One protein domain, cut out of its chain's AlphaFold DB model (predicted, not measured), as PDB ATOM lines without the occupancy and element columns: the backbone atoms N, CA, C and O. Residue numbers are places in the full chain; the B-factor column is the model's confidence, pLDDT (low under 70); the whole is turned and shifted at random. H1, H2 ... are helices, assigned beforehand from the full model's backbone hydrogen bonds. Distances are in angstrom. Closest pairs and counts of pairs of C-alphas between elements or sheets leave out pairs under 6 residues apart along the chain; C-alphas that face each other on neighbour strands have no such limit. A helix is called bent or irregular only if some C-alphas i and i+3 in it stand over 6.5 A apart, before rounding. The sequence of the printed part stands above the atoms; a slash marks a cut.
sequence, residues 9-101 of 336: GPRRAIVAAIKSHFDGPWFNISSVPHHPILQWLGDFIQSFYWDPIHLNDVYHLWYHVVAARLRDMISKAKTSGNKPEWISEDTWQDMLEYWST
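AT A GLANCE: This is residues 9 to 101 of the 336 residues of an uncharacterized protein of Arabidopsis thaliana (UniProt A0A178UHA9). One long helix, H3, runs nearly the whole length of a rod-shaped domain, and a hairpin of two shorter helices, H1 and H2, sits at one side of it, with H1 crossing H3 near its middle. After H3 the link of residues 81 to 88 folds back, and a fourth helix, H4, then runs toward the same end of the rod as H3, near H3 but touching no helix. The printed part has 93 residues with four named helices, in the order H1, H2, H3, H4, and no named strand; the class is all helix. The whole is compact, with a radius of gyration of the C-alphas of 14.0 A, and spans 46 by 21 by 18 A.

HOW THE PARTS SIT: H1, residues 9 to 20, touches H2, residues 34 to 46, and the two form a helical hairpin. Their closest C-alphas, those of Ala 17 and Trp 40, are 4.9 A apart. They run opposite ways at a steep tilt of 42 degrees, and H2 touches H1 with residues 39 to 44 alone. H1 also touches H3, residues 52 to 80, and H3 touches H1 with residues 62 to 70 alone. The closest C-alphas there are those of Ile 14 and Val 66, 6.6 A apart, and the helices run the same way at a steep tilt of 61 degrees. H2 and H3 are close but not clearly touching: the C-alphas of Leu 41 and Trp 62, their closest, are 8.0 A apart. H4, residues 89 to 100, is near H3, with 6 pairs of C-alphas within 10 A and the closest 8.4 A apart. H4 is apart from H1 and from H2. In H1, H2 and H4 every O i to N i+4 pair is within hydrogen-bond range; in H3 it is 23 of 25.

IN THESE COORDINATES: H1 begins with C-alpha 9 at (230.022, 175.399, 190.926) and is 16.6 A long from first to last C-alpha. H2 is 18.4 A long. H3 is 40.9 A long and begins with C-alpha 52 at (216.015, 173.268, 177.388); it is irregular, with C-alphas 53 and 56 being 7.8 A apart, and has a kink of 30 degrees near residue 59. H4 is 16.5 A long and ends with C-alpha 100 at (253.517, 148.631, 186.149).

THE WHOLE: The two C-alphas farthest apart, those of Ile 53 and Ser 100, are 46.5 A apart. The link from H1 to H2, residues 21 to 33, is long; the link from H2 to H3 is tight, and that from H3 to H4 is short. The printed part has no cut, its mean pLDDT is 92.2, and no printed residue is under 70.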
ATOM      1  N   GLY A   9     231.155 176.247 190.542       85.44
ATOM      2  CA  GLY A   9     230.022 175.399 190.926       85.44
ATOM      3  C   GLY A   9     229.851 174.170 190.022       85.44
ATOM      4  O   GLY A   9     230.011 173.046 190.510       85.44
ATOM      5  N   PRO A  10     229.642 174.342 188.703       86.75
ATOM      6  CA  PRO A  10     229.492 173.229 187.764       86.75
ATOM      7  C   PRO A  10     230.688 172.271 187.759       86.75
ATOM      8  O   PRO A  10     230.522 171.054 187.728       86.75
ATOM      9  N   ARG A  11     231.915 172.798 187.866       85.44
ATOM     10  CA  ARG A  11     233.132 171.969 187.925       85.44
ATOM     11  C   ARG A  11     233.184 171.114 189.189       85.44
ATOM     12  O   ARG A  11     233.614 169.967 189.124       85.44
ATOM     13  N   ARG A  12     232.769 171.661 190.335       90.12
ATOM     14  CA  ARG A  12     232.714 170.920 191.605       90.12
ATOM     15  C   ARG A  12     231.654 169.825 191.566       90.12
ATOM     16  O   ARG A  12     231.939 168.729 192.034       90.12
ATOM     17  N   ALA A  13     230.489 170.104 190.979       92.69
ATOM     18  CA  ALA A  13     229.436 169.109 190.789       92.69
ATOM     19  C   ALA A  13     229.900 167.955 189.887       92.69
ATOM     20  O   ALA A  13     229.713 166.799 190.244       92.69
ATOM     21  N   ILE A  14     230.608 168.253 188.789       92.88
ATOM     22  CA  ILE A  14     231.227 167.221 187.937       92.88
ATOM     23  C   ILE A  14     232.189 166.341 188.738       92.88
ATOM     24  O   ILE A  14     232.123 165.121 188.658       92.88
ATOM     25  N   VAL A  15     233.083 166.945 189.526       93.75
ATOM     26  CA  VAL A  15     234.032 166.177 190.344       93.75
ATOM     27  C   VAL A  15     233.302 165.309 191.370       93.75
ATOM     28  O   VAL A  15     233.727 164.186 191.612       93.75
ATOM     29  N   ALA A  16     232.219 165.804 191.972       94.44
ATOM     30  CA  ALA A  16     231.408 165.019 192.898       94.44
ATOM     31  C   ALA A  16     230.738 163.823 192.200       94.44
ATOM     32  O   ALA A  16     230.825 162.717 192.719       94.44
ATOM     33  N   ALA A  17     230.170 164.034 191.010       94.81
ATOM     34  CA  ALA A  17     229.535 162.992 190.202       94.81
ATOM     35  C   ALA A  17     230.527 161.908 189.741       94.81
ATOM     36  O   ALA A  17     230.236 160.722 189.808       94.81
ATOM     37  N   ILE A  18     231.745 162.293 189.338       95.12
ATOM     38  CA  ILE A  18     232.791 161.309 189.006       95.12
ATOM     39  C   ILE A  18     233.115 160.454 190.237       95.12
ATOM     40  O   ILE A  18     233.241 159.242 190.130       95.12
ATOM     41  N   LYS A  19     233.240 161.079 191.414       94.44
ATOM     42  CA  LYS A  19     233.597 160.387 192.660       94.44
ATOM     43  C   LYS A  19     232.494 159.477 193.202       94.44
ATOM     44  O   LYS A  19     232.829 158.521 193.893       94.44
ATOM     45  N   SER A  20     231.216 159.779 192.960       90.50
ATOM     46  CA  SER A  20     230.095 158.976 193.472       90.50
ATOM     47  C   SER A  20     230.008 157.609 192.792       90.50
ATOM     48  O   SER A  20     229.641 156.629 193.438       90.50
ATOM     49  N   HIS A  21     230.373 157.541 191.509       87.06
ATOM     50  CA  HIS A  21     230.189 156.359 190.668       87.06
ATOM     51  C   HIS A  21     231.458 156.007 189.877       87.06
ATOM     52  O   HIS A  21     231.407 155.819 188.663       87.06
ATOM     53  N   PHE A  22     232.614 155.959 190.548       93.62
ATOM     54  CA  PHE A  22     233.858 155.457 189.956       93.62
ATOM     55  C   PHE A  22     234.059 153.981 190.322       93.62
ATOM     56  O   PHE A  22     234.544 153.674 191.410       93.62
ATOM     57  N   ASP A  23     233.664 153.070 189.430       91.25
ATOM     58  CA  ASP A  23     233.630 151.623 189.705       91.25
ATOM     59  C   ASP A  23     234.539 150.774 188.795       91.25
ATOM     60  O   ASP A  23     234.492 149.545 188.842       91.25
ATOM     61  N   GLY A  24     235.424 151.406 188.015       93.38
ATOM     62  CA  GLY A  24     236.369 150.696 187.153       93.38
ATOM     63  C   GLY A  24     237.682 151.448 186.914       93.38
ATOM     64  O   GLY A  24     237.764 152.650 187.175       93.38
ATOM     65  N   PRO A  25     238.734 150.762 186.421       94.75
ATOM     66  CA  PRO A  25     240.070 151.335 186.234       94.75
ATOM     67  C   PRO A  25     240.135 152.222 184.978       94.75
ATOM     68  O   PRO A  25     240.859 151.951 184.020       94.75
ATOM     69  N   TRP A  26     239.342 153.293 184.952       95.31
ATOM     70  CA  TRP A  26     239.224 154.178 183.796       95.31
ATOM     71  C   TRP A  26     240.228 155.326 183.871       95.31
ATOM     72  O   TRP A  26     240.154 156.206 184.728       95.31
ATOM     73  N   PHE A  27     241.168 155.346 182.928       92.75
ATOM     74  CA  PHE A  27     242.249 156.338 182.893       92.75
ATOM     75  C   PHE A  27     241.880 157.615 182.129       92.75
ATOM     76  O   PHE A  27     242.560 158.635 182.241       92.75
ATOM     77  N   ASN A  28     240.844 157.551 181.294       92.94
ATOM     78  CA  ASN A  28     240.337 158.654 180.481       92.94
ATOM     79  C   ASN A  28     238.861 158.420 180.134       92.94
ATOM     80  O   ASN A  28     238.370 157.300 180.255       92.94
ATOM     81  N   ILE A  29     238.163 159.462 179.674       93.50
ATOM     82  CA  ILE A  29     236.718 159.379 179.407       93.50
ATOM     83  C   ILE A  29     236.360 158.313 178.364       93.50
ATOM     84  O   ILE A  29     235.337 157.659 178.501       93.50
ATOM     85  N   SER A  30     237.228 158.079 177.378       92.12
ATOM     86  CA  SER A  30     237.013 157.083 176.323       92.12
ATOM     87  C   SER A  30     237.117 155.643 176.834       92.12
ATOM     88  O   SER A  30     236.593 154.735 176.204       92.12
ATOM     89  N   SER A  31     237.780 155.423 177.975       92.88
ATOM     90  CA  SER A  31     237.819 154.114 178.646       92.88
ATOM     91  C   SER A  31     236.622 153.856 179.566       92.88
ATOM     92  O   SER A  31     236.485 152.744 180.069       92.88
ATOM     93  N   VAL A  32     235.770 154.860 179.802       94.75
ATOM     94  CA  VAL A  32     234.596 154.733 180.672       94.75
ATOM     95  C   VAL A  32     233.434 154.137 179.865       94.75
ATOM     96  O   VAL A  32     233.101 154.663 178.801       94.75
ATOM     97  N   PRO A  33     232.770 153.070 180.345       94.25
ATOM     98  CA  PRO A  33     231.567 152.547 179.714       94.25
ATOM     99  C   PRO A  33     230.425 153.572 179.687       94.25
ATOM    100  O   PRO A  33     230.355 154.494 180.500       94.25
ATOM    101  N   HIS A  34     229.463 153.369 178.787       92.06
ATOM    102  CA  HIS A  34     228.347 154.301 178.606       92.06
ATOM    103  C   HIS A  34     227.498 154.495 179.877       92.06
ATOM    104  O   HIS A  34     227.038 155.598 180.156       92.06
ATOM    105  N   HIS A  35     227.302 153.441 180.674       92.75
ATOM    106  CA  HIS A  35     226.446 153.497 181.862       92.75
ATOM    107  C   HIS A  35     226.967 154.465 182.953       92.75
ATOM    108  O   HIS A  35     226.212 155.366 183.323       92.75
ATOM    109  N   PRO A  36     228.229 154.382 183.421       94.06
ATOM    110  CA  PRO A  36     228.798 155.376 184.338       94.06
ATOM    111  C   PRO A  36     228.769 156.812 183.801       94.06
ATOM    112  O   PRO A  36     228.447 157.735 184.544       94.06
ATOM    113  N   ILE A  37     229.021 157.014 182.500       93.38
ATOM    114  CA  ILE A  37     228.916 158.343 181.869       93.38
ATOM    115  C   ILE A  37     227.502 158.913 182.051       93.38
ATOM    116  O   ILE A  37     227.353 160.073 182.435       93.38
ATOM    117  N   LEU A  38     226.461 158.103 181.823       93.31
ATOM    118  CA  LEU A  38     225.074 158.523 182.034       93.31
ATOM    119  C   LEU A  38     224.760 158.811 183.506       93.31
ATOM    120  O   LEU A  38     224.021 159.755 183.781       93.31
ATOM    121  N   GLN A  39     225.313 158.040 184.446       93.94
ATOM    122  CA  GLN A  39     225.141 158.304 185.880       93.94
ATOM    123  C   GLN A  39     225.762 159.647 186.267       93.94
ATOM    124  O   GLN A  39     225.091 160.488 186.861       93.94
ATOM    125  N   TRP A  40     227.002 159.901 185.839       94.94
ATOM    126  CA  TRP A  40     227.676 161.171 186.098       94.94
ATOM    127  C   TRP A  40     226.937 162.357 185.474       94.94
ATOM    128  O   TRP A  40     226.879 163.439 186.063       94.94
ATOM    129  N   LEU A  41     226.371 162.167 184.278       93.81
ATOM    130  CA  LEU A  41     225.558 163.181 183.616       93.81
ATOM    131  C   LEU A  41     224.259 163.434 184.385       93.81
ATOM    132  O   LEU A  41     223.881 164.589 184.567       93.81
ATOM    133  N   GLY A  42     223.591 162.376 184.845       91.81
ATOM    134  CA  GLY A  42     222.364 162.459 185.635       91.81
ATOM    135  C   GLY A  42     222.560 163.255 186.922       91.81
ATOM    136  O   GLY A  42     221.839 164.230 187.146       91.81
ATOM    137  N   ASP A  43     223.579 162.906 187.708       91.69
ATOM    138  CA  ASP A  43     223.947 163.609 188.944       91.69
ATOM    139  C   ASP A  43     224.252 165.092 188.680       91.69
ATOM    140  O   ASP A  43     223.833 165.994 189.417       91.69
ATOM    141  N   PHE A  44     224.965 165.362 187.585       91.88
ATOM    142  CA  PHE A  44     225.318 166.716 187.192       91.88
ATOM    143  C   PHE A  44     224.102 167.545 186.760       91.88
ATOM    144  O   PHE A  44     223.918 168.664 187.246       91.88
ATOM    145  N   ILE A  45     223.264 167.022 185.860       90.12
ATOM    146  CA  ILE A  45     222.110 167.753 185.324       90.12
ATOM    147  C   ILE A  45     221.111 168.065 186.439       90.12
ATOM    148  O   ILE A  45     220.568 169.164 186.462       90.12
ATOM    149  N   GLN A  46     220.918 167.154 187.397       89.25
ATOM    150  CA  GLN A  46     220.014 167.363 188.533       89.25
ATOM    151  C   GLN A  46     220.494 168.443 189.514       89.25
ATOM    152  O   GLN A  46     219.693 168.977 190.279       89.25
ATOM    153  N   SER A  47     221.782 168.793 189.491       87.19
ATOM    154  CA  SER A  47     222.365 169.772 190.416       87.19
ATOM    155  C   SER A  47     222.037 171.231 190.062       87.19
ATOM    156  O   SER A  47     222.271 172.120 190.881       87.19
ATOM    157  N   PHE A  48     221.518 171.506 188.859       88.06
ATOM    158  CA  PHE A  48     221.277 172.868 188.373       88.06
ATOM    159  C   PHE A  48     220.000 172.962 187.535       88.06
ATOM    160  O   PHE A  48     219.488 171.974 187.018       88.06
ATOM    161  N   TYR A  49     219.507 174.188 187.363       87.12
ATOM    162  CA  TYR A  49     218.476 174.481 186.375       87.12
ATOM    163  C   TYR A  49     219.123 174.760 185.015       87.12
ATOM    164  O   TYR A  49     219.993 175.627 184.906       87.12
ATOM    165  N   TRP A  50     218.669 174.055 183.980       84.56
ATOM    166  CA  TRP A  50     219.143 174.211 182.607       84.56
ATOM    167  C   TRP A  50     217.981 174.613 181.707       84.56
ATOM    168  O   TRP A  50     216.931 173.970 181.720       84.56
ATOM    169  N   ASP A  51     218.177 175.660 180.909       87.44
ATOM    170  CA  ASP A  51     217.232 176.004 179.850       87.44
ATOM    171  C   ASP A  51     217.258 174.892 178.780       87.44
ATOM    172  O   ASP A  51     218.345 174.580 178.272       87.44
ATOM    173  N   PRO A  52     216.103 174.299 178.416       86.88
ATOM    174  CA  PRO A  52     216.015 173.268 177.388       86.88
ATOM    175  C   PRO A  52     216.710 173.625 176.066       86.88
ATOM    176  O   PRO A  52     217.244 172.739 175.402       86.88
ATOM    177  N   ILE A  53     216.747 174.911 175.700       88.81
ATOM    178  CA  ILE A  53     217.370 175.396 174.459       88.81
ATOM    179  C   ILE A  53     218.887 175.146 174.454       88.81
ATOM    180  O   ILE A  53     219.481 174.963 173.394       88.81
ATOM    181  N   HIS A  54     219.518 175.089 175.628       84.50
ATOM    182  CA  HIS A  54     220.967 174.952 175.771       84.50
ATOM    183  C   HIS A  54     221.428 173.533 176.118       84.50
ATOM    184  O   HIS A  54     222.623 173.323 176.306       84.50
ATOM    185  N   LEU A  55     220.533 172.540 176.190       85.25
ATOM    186  CA  LEU A  55     220.888 171.188 176.649       85.25
ATOM    187  C   LEU A  55     222.027 170.545 175.845       85.25
ATOM    188  O   LEU A  55     222.905 169.915 176.433       85.25
ATOM    189  N   ASN A  56     222.050 170.740 174.525       86.44
ATOM    190  CA  ASN A  56     223.115 170.203 173.680       86.44
ATOM    191  C   ASN A  56     224.476 170.843 174.008       86.44
ATOM    192  O   ASN A  56     225.469 170.147 174.214       86.44
ATOM    193  N   ASP A  57     224.509 172.171 174.143       85.25
ATOM    194  CA  ASP A  57     225.718 172.909 174.519       85.25
ATOM    195  C   ASP A  57     226.212 172.496 175.909       85.25
ATOM    196  O   ASP A  57     227.412 172.321 176.132       85.25
ATOM    197  N   VAL A  58     225.283 172.312 176.848       87.75
ATOM    198  CA  VAL A  58     225.575 171.863 178.211       87.75
ATOM    199  C   VAL A  58     226.208 170.482 178.192       87.75
ATOM    200  O   VAL A  58     227.232 170.301 178.845       87.75
ATOM    201  N   TYR A  59     225.654 169.538 177.428       89.12
ATOM    202  CA  TYR A  59     226.214 168.194 177.303       89.12
ATOM    203  C   TYR A  59     227.633 168.217 176.726       89.12
ATOM    204  O   TYR A  59     228.540 167.630 177.315       89.12
ATOM    205  N   HIS A  60     227.863 168.941 175.626       86.94
ATOM    206  CA  HIS A  60     229.194 169.033 175.022       86.94
ATOM    207  C   HIS A  60     230.219 169.656 175.976       86.94
ATOM    208  O   HIS A  60     231.315 169.122 176.162       86.94
ATOM    209  N   LEU A  61     229.864 170.764 176.632       86.12
ATOM    210  CA  LEU A  61     230.741 171.419 177.601       86.12
ATOM    211  C   LEU A  61     231.001 170.531 178.820       86.12
ATOM    212  O   LEU A  61     232.143 170.428 179.269       86.12
ATOM    213  N   TRP A  62     229.965 169.868 179.331       90.88
ATOM    214  CA  TRP A  62     230.080 168.905 180.418       90.88
ATOM    215  C   TRP A  62     231.048 167.780 180.049       90.88
ATOM    216  O   TRP A  62     231.990 167.535 180.799       90.88
ATOM    217  N   TYR A  63     230.891 167.173 178.871       91.94
ATOM    218  CA  TYR A  63     231.736 166.073 178.409       91.94
ATOM    219  C   TYR A  63     233.207 166.496 178.326       91.94
ATOM    220  O   TYR A  63     234.090 165.810 178.842       91.94
ATOM    221  N   HIS A  64     233.483 167.676 177.760       87.69
ATOM    222  CA  HIS A  64     234.838 168.227 177.715       87.69
ATOM    223  C   HIS A  64     235.437 168.448 179.109       87.69
ATOM    224  O   HIS A  64     236.616 168.155 179.333       87.69
ATOM    225  N   VAL A  65     234.645 168.953 180.059       88.81
ATOM    226  CA  VAL A  65     235.111 169.183 181.432       88.81
ATOM    227  C   VAL A  65     235.334 167.863 182.164       88.81
ATOM    228  O   VAL A  65     236.358 167.728 182.829       88.81
ATOM    229  N   VAL A  66     234.443 166.880 182.021       93.50
ATOM    230  CA  VAL A  66     234.613 165.527 182.576       93.50
ATOM    231  C   VAL A  66     235.890 164.892 182.042       93.50
ATOM    232  O   VAL A  66     236.710 164.426 182.829       93.50
ATOM    233  N   ALA A  67     236.107 164.934 180.724       92.94
ATOM    234  CA  ALA A  67     237.290 164.368 180.085       92.94
ATOM    235  C   ALA A  67     238.592 164.949 180.648       92.94
ATOM    236  O   ALA A  67     239.526 164.208 180.964       92.94
ATOM    237  N   ALA A  68     238.641 166.274 180.812       89.88
ATOM    238  CA  ALA A  68     239.787 166.943 181.408       89.88
ATOM    239  C   ALA A  68     239.948 166.576 182.892       89.88
ATOM    240  O   ALA A  68     241.029 166.165 183.306       89.88
ATOM    241  N   ARG A  69     238.873 166.668 183.687       92.12
ATOM    242  CA  ARG A  69     238.924 166.452 185.140       92.12
ATOM    243  C   ARG A  69     239.241 165.024 185.530       92.12
ATOM    244  O   ARG A  69     240.024 164.835 186.453       92.12
ATOM    245  N   LEU A  70     238.680 164.043 184.832       95.44
ATOM    246  CA  LEU A  70     238.985 162.641 185.077       95.44
ATOM    247  C   LEU A  70     240.487 162.389 184.902       95.44
ATOM    248  O   LEU A  70     241.135 161.866 185.804       95.44
ATOM    249  N   ARG A  71     241.066 162.852 183.790       93.81
ATOM    250  CA  ARG A  71     242.507 162.734 183.542       93.81
ATOM    251  C   ARG A  71     243.339 163.420 184.632       93.81
ATOM    252  O   ARG A  71     244.267 162.795 185.136       93.81
ATOM    253  N   ASP A  72     243.003 164.658 185.013       92.62
ATOM    254  CA  ASP A  72     243.706 165.399 186.076       92.62
ATOM    255  C   ASP A  72     243.666 164.632 187.412       92.62
ATOM    256  O   ASP A  72     244.674 164.491 188.104       92.62
ATOM    257  N   MET A  73     242.489 164.119 187.787       94.69
ATOM    258  CA  MET A  73     242.271 163.397 189.044       94.69
ATOM    259  C   MET A  73     243.083 162.102 189.106       94.69
ATOM    260  O   MET A  73     243.711 161.819 190.128       94.69
ATOM    261  N   ILE A  74     243.094 161.340 188.012       95.06
ATOM    262  CA  ILE A  74     243.829 160.077 187.905       95.06
ATOM    263  C   ILE A  74     245.341 160.330 187.875       95.06
ATOM    264  O   ILE A  74     246.090 159.636 188.561       95.06
ATOM    265  N   SER A  75     245.793 161.345 187.134       92.69
ATOM    266  CA  SER A  75     247.202 161.753 187.091       92.69
ATOM    267  C   SER A  75     247.705 162.162 188.477       92.69
ATOM    268  O   SER A  75     248.720 161.650 188.948       92.69
ATOM    269  N   LYS A  76     246.932 162.981 189.201       93.62
ATOM    270  CA  LYS A  76     247.255 163.375 190.576       93.62
ATOM    271  C   LYS A  76     247.332 162.176 191.523       93.62
ATOM    272  O   LYS A  76     248.269 162.097 192.316       93.62
ATOM    273  N   ALA A  77     246.376 161.248 191.439       93.88
ATOM    274  CA  ALA A  77     246.398 160.022 192.235       93.88
ATOM    275  C   ALA A  77     247.674 159.213 191.959       93.88
ATOM    276  O   ALA A  77     248.410 158.892 192.893       93.88
ATOM    277  N   LYS A  78     247.996 158.992 190.678       93.75
ATOM    278  CA  LYS A  78     249.209 158.293 190.239       93.75
ATOM    279  C   LYS A  78     250.486 158.940 190.774       93.75
ATOM    280  O   LYS A  78     251.318 158.248 191.348       93.75
ATOM    281  N   THR A  79     250.642 160.249 190.586       91.88
ATOM    282  CA  THR A  79     251.844 160.989 190.995       91.88
ATOM    283  C   THR A  79     252.016 160.993 192.511       91.88
ATOM    284  O   THR A  79     253.134 160.870 192.997       91.88
ATOM    285  N   SER A  80     250.917 161.083 193.268       92.25
ATOM    286  CA  SER A  80     250.971 161.042 194.733       92.25
ATOM    287  C   SER A  80     251.313 159.662 195.305       92.25
ATOM    288  O   SER A  80     251.711 159.575 196.461       92.25
ATOM    289  N   GLY A  81     251.096 158.586 194.538       91.06
ATOM    290  CA  GLY A  81     251.226 157.203 195.009       91.06
ATOM    291  C   GLY A  81     250.171 156.768 196.037       91.06
ATOM    292  O   GLY A  81     250.128 155.596 196.400       91.06
ATOM    293  N   ASN A  82     249.305 157.678 196.490       92.94
ATOM    294  CA  ASN A  82     248.303 157.419 197.518       92.94
ATOM    295  C   ASN A  82     246.951 157.082 196.889       92.94
ATOM    296  O   ASN A  82     246.461 157.816 196.025       92.94
ATOM    297  N   LYS A  83     246.307 156.016 197.380       95.38
ATOM    298  CA  LYS A  83     244.962 155.641 196.944       95.38
ATOM    299  C   LYS A  83     243.940 156.700 197.376       95.38
ATOM    300  O   LYS A  83     243.786 156.941 198.576       95.38
ATOM    301  N   PRO A  84     243.176 157.292 196.446       95.06
ATOM    302  CA  PRO A  84     242.078 158.173 196.812       95.06
ATOM    303  C   PRO A  84     240.920 157.423 197.492       95.06
ATOM    304  O   PRO A  84     240.666 156.251 197.222       95.06
ATOM    305  N   GLU A  85     240.162 158.119 198.341       95.62
ATOM    306  CA  GLU A  85     238.978 157.553 199.016       95.62
ATOM    307  C   GLU A  85     237.876 157.127 198.029       95.62
ATOM    308  O   GLU A  85     237.196 156.132 198.248       95.62
ATOM    309  N   TRP A  86     237.743 157.848 196.915       95.19
ATOM    310  CA  TRP A  86     236.723 157.624 195.884       95.19
ATOM    311  C   TRP A  86     237.062 156.499 194.892       95.19
ATOM    312  O   TRP A  86     236.276 156.243 193.990       95.19
ATOM    313  N   ILE A  87     238.220 155.843 195.034       96.12
ATOM    314  CA  ILE A  87     238.581 154.651 194.255       96.12
ATOM    315  C   ILE A  87     238.555 153.447 195.199       96.12
ATOM    316  O   ILE A  87     239.167 153.480 196.275       96.12
ATOM    317  N   SER A  88     237.853 152.383 194.802       95.81
ATOM    318  CA  SER A  88     237.847 151.120 195.550       95.81
ATOM    319  C   SER A  88     239.259 150.516 195.626       95.81
ATOM    320  O   SER A  88     240.119 150.833 194.804       95.81
ATOM    321  N   GLU A  89     239.531 149.675 196.625       96.25
ATOM    322  CA  GLU A  89     240.848 149.030 196.735       96.25
ATOM    323  C   GLU A  89     241.142 148.156 195.510       96.25
ATOM    324  O   GLU A  89     242.196 148.308 194.901       96.25
ATOM    325  N   ASP A  90     240.179 147.334 195.093       96.69
ATOM    326  CA  ASP A  90     240.323 146.437 193.943       96.69
ATOM    327  C   ASP A  90     240.625 147.226 192.658       96.69
ATOM    328  O   ASP A  90     241.619 146.974 191.981       96.69
ATOM    329  N   THR A  91     239.844 148.279 192.383       96.62
ATOM    330  CA  THR A  91     240.070 149.155 191.222       96.62
ATOM    331  C   THR A  91     241.446 149.822 191.268       96.62
ATOM    332  O   THR A  91     242.093 149.987 190.236       96.62
ATOM    333  N   TRP A  92     241.908 150.233 192.450       97.06
ATOM    334  CA  TRP A  92     243.226 150.842 192.596       97.06
ATOM    335  C   TRP A  92     244.355 149.854 192.298       97.06
ATOM    336  O   TRP A  92     245.311 150.224 191.614       97.06
ATOM    337  N   GLN A  93     244.236 148.604 192.750       96.94
ATOM    338  CA  GLN A  93     245.212 147.558 192.443       96.94
ATOM    339  C   GLN A  93     245.283 147.279 190.936       96.94
ATOM    340  O   GLN A  93     246.384 147.274 190.383       96.94
ATOM    341  N   ASP A  94     244.140 147.189 190.248       96.62
ATOM    342  CA  ASP A  94     244.095 147.035 188.784       96.62
ATOM    343  C   ASP A  94     244.815 148.195 188.065       96.62
ATOM    344  O   ASP A  94     245.552 148.013 187.088       96.62
ATOM    345  N   MET A  95     244.641 149.423 188.564       96.44
ATOM    346  CA  MET A  95     245.320 150.602 188.021       96.44
ATOM    347  C   MET A  95     246.838 150.559 188.243       96.44
ATOM    348  O   MET A  95     247.599 150.925 187.338       96.44
ATOM    349  N   LEU A  96     247.289 150.112 189.420       96.25
ATOM    350  CA  LEU A  96     248.708 149.934 189.735       96.25
ATOM    351  C   LEU A  96     249.351 148.845 188.867       96.25
ATOM    352  O   LEU A  96     250.472 149.038 188.381       96.25
ATOM    353  N   GLU A  97     248.647 147.736 188.631       96.62
ATOM    354  CA  GLU A  97     249.091 146.670 187.733       96.62
ATOM    355  C   GLU A  97     249.279 147.216 186.315       96.62
ATOM    356  O   GLU A  97     250.371 147.105 185.745       96.62
ATOM    357  N   TYR A  98     248.278 147.927 185.784       95.25
ATOM    358  CA  TYR A  98     248.379 148.566 184.474       95.25
ATOM    359  C   TYR A  98     249.566 149.535 184.385       95.25
ATOM    360  O   TYR A  98     250.335 149.488 183.423       95.25
ATOM    361  N   TRP A  99     249.776 150.412 185.373       95.44
ATOM    362  CA  TRP A  99     250.913 151.344 185.353       95.44
ATOM    363  C   TRP A  99     252.277 150.664 185.496       95.44
ATOM    364  O   TRP A  99     253.288 151.259 185.113       95.44
ATOM    365  N   SER A 100     252.307 149.437 186.014       94.62
ATOM    366  CA  SER A 100     253.517 148.631 186.149       94.62
ATOM    367  C   SER A 100     253.925 147.937 184.847       94.62
ATOM    368  O   SER A 100     255.088 147.536 184.738       94.62
ATOM    369  N   THR A 101     253.029 147.857 183.856       96.75
ATOM    370  CA  THR A 101     253.319 147.303 182.523       96.75
ATOM    371  C   THR A 101     254.409 148.085 181.787       96.75
ATOM    372  O   THR A 101     254.577 149.302 181.956       96.75
TER     373      THR A 101